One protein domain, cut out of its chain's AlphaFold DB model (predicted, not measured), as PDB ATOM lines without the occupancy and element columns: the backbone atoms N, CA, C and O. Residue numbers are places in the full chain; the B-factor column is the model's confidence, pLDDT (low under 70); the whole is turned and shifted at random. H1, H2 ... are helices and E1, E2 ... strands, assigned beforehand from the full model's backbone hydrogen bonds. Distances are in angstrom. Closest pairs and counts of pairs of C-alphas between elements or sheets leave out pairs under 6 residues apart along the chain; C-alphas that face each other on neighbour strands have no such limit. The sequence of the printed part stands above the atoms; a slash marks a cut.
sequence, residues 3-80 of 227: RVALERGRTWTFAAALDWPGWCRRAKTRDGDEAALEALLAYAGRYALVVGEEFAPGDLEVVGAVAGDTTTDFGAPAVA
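This is residues 3 to 80 of the 227 residues of an uncharacterized protein of Angustibacter sp. Root456 (UniProt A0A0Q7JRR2). A strongly twisted sheet of four strands curls round one helix, H1, which covers one of its faces. H2 continues the chain beyond H1, off the sheet, towards one end of the elongated shape, and the short H3 packs on the opposite face at the other end. The printed part has 78 residues, with four named strands and three named helices in the order E1 E2 E3 H1 H2 E4 H3; the sheet is mixed, in the order E3 E2 E1 E4, and the class is mixed, helices and strands. The whole is compact, with a radius of gyration of the C-alphas of 12.0 A and spans of 36 by 19 by 19 A.

E1, residues 3 to 8, E2, residues 12 to 17, and E3, residues 24 to 28, form a meander, each strand the antiparallel neighbour of the one before. E1 and E2 are a hairpin, with N 7 and O 14 within hydrogen-bond range at 2.9 A. E2 and E3 are a hairpin too, with N 15 and O 25 at 2.8 A. H1, residues 33 to 42, is on the sheet, which curls round it; its closest C-alphas to E3 are those of Ala 36 and Ala 27, 4.6 A apart. H2, residues 44 to 51, is not on the sheet, and H1 and H2 meet only through their link. E4, residues 60 to 67, is parallel to E1 at 29 degrees, with N 4 and O 61 at 2.7 A and N 66 and O 6 at 2.8 A. H1 and E4 are near each other. H3, residues 70 to 74, is on the sheet on the opposite face from H1, at a height over the sheet of 8.9 A. Its closest C-alphas to E2 are those of Asp 73 and Trp 12, 5.7 A apart. Every O i to N i+4 pair is within hydrogen-bond range in H1 and H3, against 3 of 4 in H2.

E1 begins at C-alpha 3, (170.565, 132.629, 162.463), and measures 16.4 A, as does E2; E3 measures 14.1 A. H1 measures 14.4 A and ends at C-alpha 42, (173.525, 140.574, 148.309); H2 measures 10.6 A. E4, the longest strand, measures 20.1 A and bends by 60 degrees at residue 63. H3 measures 6.1 A and ends at C-alpha 74, (188.321, 149.565, 161.530).

The two C-alphas farthest apart are those of Glu 53 and Thr 70, 36.5 A. The printed part has no cut and no long link. The mean pLDDT of the printed part is 97.4, and no printed residue is under 70.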
ATOM      1  N   ARG A   3     170.326 131.768 161.305       98.06
ATOM      2  CA  ARG A   3     170.565 132.629 162.463       98.06
ATOM      3  C   ARG A   3     171.656 133.640 162.146       98.06
ATOM      4  O   ARG A   3     172.740 133.279 161.685       98.06
ATOM      5  N   VAL A   4     171.390 134.904 162.443       98.62
ATOM      6  CA  VAL A   4     172.279 136.035 162.200       98.62
ATOM      7  C   VAL A   4     172.577 136.751 163.509       98.62
ATOM      8  O   VAL A   4     171.678 137.101 164.271       98.62
ATOM      9  N   ALA A   5     173.859 136.992 163.752       98.50
ATOM     10  CA  ALA A   5     174.330 137.852 164.825       98.50
ATOM     11  C   ALA A   5     174.745 139.216 164.278       98.50
ATOM     12  O   ALA A   5     175.387 139.294 163.224       98.50
ATOM     13  N   LEU A   6     174.431 140.273 165.028       98.81
ATOM     14  CA  LEU A   6     174.869 141.630 164.717       98.81
ATOM     15  C   LEU A   6     176.026 142.067 165.618       98.81
ATOM     16  O   LEU A   6     175.977 141.912 166.835       98.81
ATOM     17  N   GLU A   7     177.054 142.673 165.037       98.75
ATOM     18  CA  GLU A   7     178.129 143.341 165.777       98.75
ATOM     19  C   GLU A   7     178.119 144.824 165.408       98.75
ATOM     20  O   GLU A   7     178.418 145.193 164.270       98.75
ATOM     21  N   ARG A   8     177.718 145.676 166.360       98.69
ATOM     22  CA  ARG A   8     177.449 147.101 166.118       98.69
ATOM     23  C   ARG A   8     178.603 147.967 166.605       98.69
ATOM     24  O   ARG A   8     178.720 148.228 167.801       98.69
ATOM     25  N   GLY A   9     179.442 148.428 165.684       98.44
ATOM     26  CA  GLY A   9     180.418 149.488 165.936       98.44
ATOM     27  C   GLY A   9     179.811 150.883 165.754       98.44
ATOM     28  O   GLY A   9     178.631 151.039 165.444       98.44
ATOM     29  N   ARG A  10     180.635 151.922 165.885       98.38
ATOM     30  CA  ARG A  10     180.282 153.316 165.555       98.38
ATOM     31  C   ARG A  10     180.289 153.575 164.049       98.38
ATOM     32  O   ARG A  10     179.524 154.403 163.563       98.38
ATOM     33  N   THR A  11     181.185 152.911 163.319       98.25
ATOM     34  CA  THR A  11     181.360 153.109 161.870       98.25
ATOM     35  C   THR A  11     180.674 152.025 161.052       98.25
ATOM     36  O   THR A  11     180.110 152.328 159.997       98.25
ATOM     37  N   TRP A  12     180.751 150.777 161.513       98.56
ATOM     38  CA  TRP A  12     180.258 149.606 160.796       98.56
ATOM     39  C   TRP A  12     179.372 148.747 161.692       98.56
ATOM     40  O   TRP A  12     179.719 148.493 162.844       98.56
ATOM     41  N   THR A  13     178.283 148.247 161.118       98.81
ATOM     42  CA  THR A  13     177.510 147.131 161.663       98.81
ATOM     43  C   THR A  13     177.778 145.907 160.802       98.81
ATOM     44  O   THR A  13     177.626 145.979 159.581       98.81
ATOM     45  N   PHE A  14     178.173 144.798 161.423       98.81
ATOM     46  CA  PHE A  14     178.308 143.501 160.762       98.81
ATOM     47  C   PHE A  14     177.081 142.638 161.010       98.81
ATOM     48  O   PHE A  14     176.613 142.559 162.139       98.81
ATOM     49  N   ALA A  15     176.637 141.936 159.973       98.81
ATOM     50  CA  ALA A  15     175.728 140.806 160.054       98.81
ATOM     51  C   ALA A  15     176.508 139.529 159.719       98.81
ATOM     52  O   ALA A  15     177.159 139.455 158.674       98.81
ATOM     53  N   ALA A  16     176.480 138.541 160.612       98.56
ATOM     54  CA  ALA A  16     177.176 137.267 160.449       98.56
ATOM     55  C   ALA A  16     176.191 136.099 160.530       98.56
ATOM     56  O   ALA A  16     175.538 135.923 161.560       98.56
ATOM     57  N   ALA A  17     176.112 135.289 159.473       98.38
ATOM     58  CA  ALA A  17     175.336 134.056 159.472       98.38
ATOM     59  C   ALA A  17     176.050 132.986 160.314       98.38
ATOM     60  O   ALA A  17     177.112 132.484 159.950       98.38
ATOM     61  N   LEU A  18     175.469 132.630 161.456       96.81
ATOM     62  CA  LEU A  18     176.071 131.700 162.416       96.81
ATOM     63  C   LEU A  18     176.072 130.254 161.905       96.81
ATOM     64  O   LEU A  18     176.957 129.469 162.241       96.81
ATOM     65  N   ASP A  19     175.094 129.912 161.066       95.38
ATOM     66  CA  ASP A  19     174.959 128.579 160.471       95.38
ATOM     67  C   ASP A  19     175.817 128.405 159.205       95.38
ATOM     68  O   ASP A  19     175.982 127.284 158.718       95.38
ATOM     69  N   TRP A  20     176.399 129.496 158.697       97.69
ATOM     70  CA  TRP A  20     177.183 129.556 157.461       97.69
ATOM     71  C   TRP A  20     178.448 130.409 157.677       97.69
ATOM     72  O   TRP A  20     178.488 131.577 157.277       97.69
ATOM     73  N   PRO A  21     179.479 129.863 158.355       96.75
ATOM     74  CA  PRO A  21     180.695 130.595 158.697       96.75
ATOM     75  C   PRO A  21     181.359 131.229 157.478       96.75
ATOM     76  O   PRO A  21     181.527 130.600 156.442       96.75
ATOM     77  N   GLY A  22     181.770 132.487 157.616       97.12
ATOM     78  CA  GLY A  22     182.352 133.262 156.520       97.12
ATOM     79  C   GLY A  22     181.330 134.052 155.705       97.12
ATOM     80  O   GLY A  22     181.688 135.094 155.152       97.12
ATOM     81  N   TRP A  23     180.045 133.671 155.717       98.56
ATOM     82  CA  TRP A  23     178.982 134.527 155.196       98.56
ATOM     83  C   TRP A  23     178.694 135.653 156.192       98.56
ATOM     84  O   TRP A  23     177.869 135.557 157.102       98.56
ATOM     85  N   CYS A  24     179.468 136.725 156.057       98.56
ATOM     86  CA  CYS A  24     179.384 137.897 156.906       98.56
ATOM     87  C   CYS A  24     179.657 139.164 156.094       98.56
ATOM     88  O   CYS A  24     180.576 139.223 155.265       98.56
ATOM     89  N   ARG A  25     178.822 140.182 156.304       98.50
ATOM     90  CA  ARG A  25     178.872 141.459 155.589       98.50
ATOM     91  C   ARG A  25     178.583 142.622 156.512       98.50
ATOM     92  O   ARG A  25     178.107 142.440 157.627       98.50
ATOM     93  N   ARG A  26     178.925 143.820 156.042       98.25
ATOM     94  CA  ARG A  26     178.816 145.051 156.818       98.25
ATOM     95  C   ARG A  26     178.195 146.181 156.026       98.25
ATOM     96  O   ARG A  26     178.449 146.312 154.831       98.25
ATOM     97  N   ALA A  27     177.493 147.043 156.743       98.56
ATOM     98  CA  ALA A  27     177.031 148.341 156.273       98.56
ATOM     99  C   ALA A  27     177.450 149.432 157.264       98.56
ATOM    100  O   ALA A  27     177.981 149.140 158.341       98.56
ATOM    101  N   LYS A  28     177.279 150.705 156.894       98.50
ATOM    102  CA  LYS A  28     177.539 151.799 157.836       98.50
ATOM    103  C   LYS A  28     176.526 151.726 158.970       98.50
ATOM    104  O   LYS A  28     175.337 151.642 158.705       98.50
ATOM    105  N   THR A  29     176.984 151.870 160.213       97.88
ATOM    106  CA  THR A  29     176.093 151.843 161.390       97.88
ATOM    107  C   THR A  29     174.940 152.838 161.269       97.88
ATOM    108  O   THR A  29     173.812 152.538 161.637       97.88
ATOM    109  N   ARG A  30     175.212 154.029 160.715       97.94
ATOM    110  CA  ARG A  30     174.203 155.082 160.532       97.94
ATOM    111  C   ARG A  30     173.057 154.692 159.584       97.94
ATOM    112  O   ARG A  30     172.030 155.357 159.616       97.94
ATOM    113  N   ASP A  31     173.258 153.674 158.745       98.19
ATOM    114  CA  ASP A  31     172.276 153.200 157.764       98.19
ATOM    115  C   ASP A  31     171.374 152.089 158.361       98.19
ATOM    116  O   ASP A  31     170.450 151.628 157.700       98.19
ATOM    117  N   GLY A  32     171.600 151.692 159.623       97.50
ATOM    118  CA  GLY A  32     170.773 150.727 160.357       97.50
ATOM    119  C   GLY A  32     171.200 149.262 160.202       97.50
ATOM    120  O   GLY A  32     172.112 148.927 159.445       97.50
ATOM    121  N   ASP A  33     170.539 148.383 160.958       98.38
ATOM    122  CA  ASP A  33     170.813 146.940 160.944       98.38
ATOM    123  C   ASP A  33     170.323 146.278 159.647       98.38
ATOM    124  O   ASP A  33     171.046 145.458 159.079       98.38
ATOM    125  N   GLU A  34     169.156 146.686 159.129       98.44
ATOM    126  CA  GLU A  34     168.633 146.254 157.825       98.44
ATOM    127  C   GLU A  34     169.665 146.400 156.705       98.44
ATOM    128  O   GLU A  34     169.853 145.463 155.937       98.44
ATOM    129  N   ALA A  35     170.420 147.503 156.653       98.69
ATOM    130  CA  ALA A  35     171.442 147.690 155.624       98.69
ATOM    131  C   ALA A  35     172.557 146.625 155.699       98.69
ATOM    132  O   ALA A  35     173.094 146.198 154.673       98.69
ATOM    133  N   ALA A  36     172.917 146.163 156.903       98.69
ATOM    134  CA  ALA A  36     173.892 145.086 157.070       98.69
ATOM    135  C   ALA A  36     173.313 143.724 156.646       98.69
ATOM    136  O   ALA A  36     174.032 142.915 156.053       98.69
ATOM    137  N   LEU A  37     172.021 143.487 156.901       98.75
ATOM    138  CA  LEU A  37     171.300 142.287 156.461       98.75
ATOM    139  C   LEU A  37     171.123 142.255 154.935       98.75
ATOM    140  O   LEU A  37     171.366 141.225 154.309       98.75
ATOM    141  N   GLU A  38     170.783 143.382 154.317       98.56
ATOM    142  CA  GLU A  38     170.714 143.534 152.862       98.56
ATOM    143  C   GLU A  38     172.078 143.272 152.215       98.56
ATOM    144  O   GLU A  38     172.177 142.515 151.247       98.56
ATOM    145  N   ALA A  39     173.154 143.823 152.788       98.38
ATOM    146  CA  ALA A  39     174.511 143.557 152.321       98.38
ATOM    147  C   ALA A  39     174.883 142.069 152.441       98.38
ATOM    148  O   ALA A  39     175.560 141.535 151.560       98.38
ATOM    149  N   LEU A  40     174.440 141.392 153.506       98.44
ATOM    150  CA  LEU A  40     174.617 139.950 153.682       98.44
ATOM    151  C   LEU A  40     173.899 139.170 152.573       98.44
ATOM    152  O   LEU A  40     174.537 138.365 151.889       98.44
ATOM    153  N   LEU A  41     172.618 139.462 152.332       98.31
ATOM    154  CA  LEU A  41     171.812 138.830 151.282       98.31
ATOM    155  C   LEU A  41     172.375 139.064 149.877       98.31
ATOM    156  O   LEU A  41     172.428 138.129 149.081       98.31
ATOM    157  N   ALA A  42     172.882 140.264 149.588       98.00
ATOM    158  CA  ALA A  42     173.525 140.574 148.309       98.00
ATOM    159  C   ALA A  42     174.734 139.666 148.009       98.00
ATOM    160  O   ALA A  42     175.096 139.465 146.850       98.00
ATOM    161  N   TYR A  43     175.346 139.086 149.045       97.38
ATOM    162  CA  TYR A  43     176.464 138.154 148.926       97.38
ATOM    163  C   TYR A  43     176.078 136.676 148.998       97.38
ATOM    164  O   TYR A  43     176.962 135.832 148.842       97.38
ATOM    165  N   ALA A  44     174.792 136.346 149.151       97.19
ATOM    166  CA  ALA A  44     174.313 134.964 149.161       97.19
ATOM    167  C   ALA A  44     174.788 134.191 147.918       97.19
ATOM    168  O   ALA A  44     175.323 133.095 148.040       97.19
ATOM    169  N   GLY A  45     174.686 134.797 146.729       96.81
ATOM    170  CA  GLY A  45     175.130 134.172 145.480       96.81
ATOM    171  C   GLY A  45     176.638 133.906 145.428       96.81
ATOM    172  O   GLY A  45     177.056 132.848 144.973       96.81
ATOM    173  N   ARG A  46     177.471 134.821 145.948       96.88
ATOM    174  CA  ARG A  46     178.926 134.589 146.019       96.88
ATOM    175  C   ARG A  46     179.278 133.509 147.033       96.88
ATOM    176  O   ARG A  46     180.201 132.743 146.792       96.88
ATOM    177  N   TYR A  47     178.562 133.447 148.152       98.25
ATOM    178  CA  TYR A  47     178.776 132.416 149.161       98.25
ATOM    179  C   TYR A  47     178.292 131.033 148.691       98.25
ATOM    180  O   TYR A  47     178.951 130.036 148.964       98.25
ATOM    181  N   ALA A  48     177.220 130.961 147.894       97.75
ATOM    182  CA  ALA A  48     176.773 129.718 147.259       97.75
ATOM    183  C   ALA A  48     177.877 129.075 146.398       97.75
ATOM    184  O   ALA A  48     178.049 127.863 146.418       97.75
ATOM    185  N   LEU A  49     178.680 129.885 145.696       97.31
ATOM    186  CA  LEU A  49     179.831 129.394 144.923       97.31
ATOM    187  C   LEU A  49     180.960 128.829 145.801       97.31
ATOM    188  O   LEU A  49     181.785 128.073 145.300       97.31
ATOM    189  N   VAL A  50     181.017 129.205 147.083       98.00
ATOM    190  CA  VAL A  50     182.010 128.692 148.038       98.00
ATOM    191  C   VAL A  50     181.597 127.313 148.542       98.00
ATOM    192  O   VAL A  50     182.422 126.408 148.560       98.00
ATOM    193  N   VAL A  51     180.337 127.152 148.958       96.00
ATOM    194  CA  VAL A  51     179.890 125.957 149.702       96.00
ATOM    195  C   VAL A  51     178.999 125.004 148.892       96.00
ATOM    196  O   VAL A  51     178.665 123.928 149.376       96.00
ATOM    197  N   GLY A  52     178.641 125.365 147.658       93.44
ATOM    198  CA  GLY A  52     177.925 124.505 146.716       93.44
ATOM    199  C   GLY A  52     176.401 124.482 146.879       93.44
ATOM    200  O   GLY A  52     175.800 125.311 147.562       93.44
ATOM    201  N   GLU A  53     175.771 123.512 146.208       85.56
ATOM    202  CA  GLU A  53     174.308 123.383 146.064       85.56
ATOM    203  C   GLU A  53     173.566 123.151 147.388       85.56
ATOM    204  O   GLU A  53     172.370 123.422 147.486       85.56
ATOM    205  N   GLU A  54     174.270 122.704 148.429       86.38
ATOM    206  CA  GLU A  54     173.712 122.527 149.773       86.38
ATOM    207  C   GLU A  54     173.410 123.861 150.475       86.38
ATOM    208  O   GLU A  54     172.766 123.884 151.530       86.38
ATOM    209  N   PHE A  55     173.855 124.990 149.910       95.75
ATOM    210  CA  PHE A  55     173.561 126.310 150.445       95.75
ATOM    211  C   PHE A  55     172.076 126.667 150.318       95.75
ATOM    212  O   PHE A  55     171.616 127.218 149.318       95.75
ATOM    213  N   ALA A  56     171.334 126.414 151.390       93.62
ATOM    214  CA  ALA A  56     169.927 126.766 151.525       93.62
ATOM    215  C   ALA A  56     169.723 127.669 152.757       93.62
ATOM    216  O   ALA A  56     169.357 127.184 153.830       93.62
ATOM    217  N   PRO A  57     169.969 128.990 152.648       92.06
ATOM    218  CA  PRO A  57     169.929 129.876 153.811       92.06
ATOM    219  C   PRO A  57     168.507 130.076 154.371       92.06
ATOM    220  O   PRO A  57     168.321 130.198 155.586       92.06
ATOM    221  N   GLY A  58     167.480 130.059 153.514       93.50
ATOM    222  CA  GLY A  58     166.120 130.465 153.889       93.50
ATOM    223  C   GLY A  58     166.075 131.890 154.457       93.50
ATOM    224  O   GLY A  58     166.977 132.688 154.204       93.50
ATOM    225  N   ASP A  59     165.041 132.196 155.243       96.06
ATOM    226  CA  ASP A  59     164.890 133.518 155.866       96.06
ATOM    227  C   ASP A  59     165.954 133.780 156.937       96.06
ATOM    228  O   ASP A  59     166.399 132.855 157.625       96.06
ATOM    229  N   LEU A  60     166.348 135.045 157.093       98.12
ATOM    230  CA  LEU A  60     167.289 135.471 158.127       98.12
ATOM    231  C   LEU A  60     166.562 135.732 159.449       98.12
ATOM    232  O   LEU A  60     165.543 136.415 159.485       98.12
ATOM    233  N   GLU A  61     167.139 135.250 160.543       98.19
ATOM    234  CA  GLU A  61     166.666 135.483 161.905       98.19
ATOM    235  C   GLU A  61     167.755 136.169 162.722       98.19
ATOM    236  O   GLU A  61     168.798 135.575 162.988       98.19
ATOM    237  N   VAL A  62     167.523 137.402 163.171       98.50
ATOM    238  CA  VAL A  62     168.463 138.068 164.079       98.50
ATOM    239  C   VAL A  62     168.304 137.490 165.484       98.50
ATOM    240  O   VAL A  62     167.336 137.786 166.179       98.50
ATOM    241  N   VAL A  63     169.279 136.694 165.923       97.88
ATOM    242  CA  VAL A  63     169.245 136.022 167.238       97.88
ATOM    243  C   VAL A  63     169.846 136.861 168.364       97.88
ATOM    244  O   VAL A  63     169.741 136.511 169.539       97.88
ATOM    245  N   GLY A  64     170.494 137.972 168.024       97.94
ATOM    246  CA  GLY A  64     171.018 138.914 168.997       97.94
ATOM    247  C   GLY A  64     172.091 139.824 168.423       97.94
ATOM    248  O   GLY A  64     172.428 139.775 167.237       97.94
ATOM    249  N   ALA A  65     172.625 140.675 169.293       98.38
ATOM    250  CA  ALA A  65     173.637 141.641 168.919       98.38
ATOM    251  C   ALA A  65     174.639 141.897 170.043       98.38
ATOM    252  O   ALA A  65     174.293 141.837 171.222       98.38
ATOM    253  N   VAL A  66     175.861 142.244 169.657       98.62
ATOM    254  CA  VAL A  66     176.945 142.659 170.550       98.62
ATOM    255  C   VAL A  66     177.443 144.053 170.172       98.62
ATOM    256  O   VAL A  66     177.351 144.476 169.016       98.62
ATOM    257  N   ALA A  67     177.966 144.783 171.158       98.62
ATOM    258  CA  ALA A  67     178.677 146.030 170.907       98.62
ATOM    259  C   ALA A  67     180.036 145.719 170.266       98.62
ATOM    260  O   ALA A  67     180.787 144.895 170.784       98.62
ATOM    261  N   GLY A  68     180.328 146.374 169.147       98.19
ATOM    262  CA  GLY A  68     181.615 146.303 168.468       98.19
ATOM    263  C   GLY A  68     182.706 147.090 169.192       98.19
ATOM    264  O   GLY A  68     182.433 147.938 170.046       98.19
ATOM    265  N   ASP A  69     183.952 146.834 168.814       98.19
ATOM    266  CA  ASP A  69     185.142 147.483 169.351       98.19
ATOM    267  C   ASP A  69     185.871 148.323 168.278       98.19
ATOM    268  O   ASP A  69     185.351 148.628 167.199       98.19
ATOM    269  N   THR A  70     187.106 148.740 168.572       98.12
ATOM    270  CA  THR A  70     187.932 149.493 167.617       98.12
ATOM    271  C   THR A  70     188.261 148.699 166.351       98.12
ATOM    272  O   THR A  70     188.481 149.298 165.301       98.12
ATOM    273  N   THR A  71     188.302 147.369 166.431       97.75
ATOM    274  CA  THR A  71     188.513 146.462 165.296       97.75
ATOM    275  C   THR A  71     187.266 146.418 164.414       97.75
ATOM    276  O   THR A  71     187.381 146.545 163.191       97.75
ATOM    277  N   THR A  72     186.078 146.368 165.025       98.31
ATOM    278  CA  THR A  72     184.797 146.522 164.314       98.31
ATOM    279  C   THR A  72     184.766 147.831 163.536       98.31
ATOM    280  O   THR A  72     184.481 147.845 162.338       98.31
ATOM    281  N   ASP A  73     185.130 148.936 164.190       98.00
ATOM    282  CA  ASP A  73     185.166 150.265 163.574       98.00
ATOM    283  C   ASP A  73     186.212 150.391 162.465       98.00
ATOM    284  O   ASP A  73     186.000 151.119 161.489       98.00
ATOM    285  N   PHE A  74     187.321 149.661 162.584       96.19
ATOM    286  CA  PHE A  74     188.321 149.565 161.530       96.19
ATOM    287  C   PHE A  74     187.794 148.810 160.299       96.19
ATOM    288  O   PHE A  74     188.204 149.101 159.175       96.19
ATOM    289  N   GLY A  75     186.829 147.908 160.489       96.44
ATOM    290  CA  GLY A  75     186.165 147.178 159.414       96.44
ATOM    291  C   GLY A  75     186.413 145.674 159.433       96.44
ATOM    292  O   GLY A  75     186.335 145.064 158.370       96.44
ATOM    293  N   ALA A  76     186.640 145.074 160.606       97.94
ATOM    294  CA  ALA A  76     186.670 143.622 160.789       97.94
ATOM    295  C   ALA A  76     185.806 143.192 161.993       97.94
ATOM    296  O   ALA A  76     185.919 143.824 163.040       97.94
ATOM    297  N   PRO A  77     184.998 142.118 161.898       97.38
ATOM    298  CA  PRO A  77     184.258 141.599 163.036       97.38
ATOM    299  C   PRO A  77     185.239 141.002 164.050       97.38
ATOM    300  O   PRO A  77     186.200 140.310 163.684       97.38
ATOM    301  N   ALA A  78     185.023 141.285 165.327       96.31
ATOM    302  CA  ALA A  78     185.990 140.991 166.378       96.31
ATOM    303  C   ALA A  78     185.371 140.499 167.684       96.31
ATOM    304  O   ALA A  78     186.109 140.013 168.542       96.31
ATOM    305  N   VAL A  79     184.050 140.532 167.836       98.00
ATOM    306  CA  VAL A  79     183.410 140.301 169.131       98.00
ATOM    307  C   VAL A  79     182.680 138.957 169.141       98.00
ATOM    308  O   VAL A  79     181.831 138.662 168.293       98.00
ATOM    309  N   ALA A  80     183.045 138.108 170.105       97.38
ATOM    310  CA  ALA A  80     182.315 136.881 170.407       97.38
ATOM    311  C   ALA A  80     180.999 137.215 171.126       97.38
ATOM    312  O   ALA A  80     180.931 138.184 171.882       97.38
TER     313      ALA A  80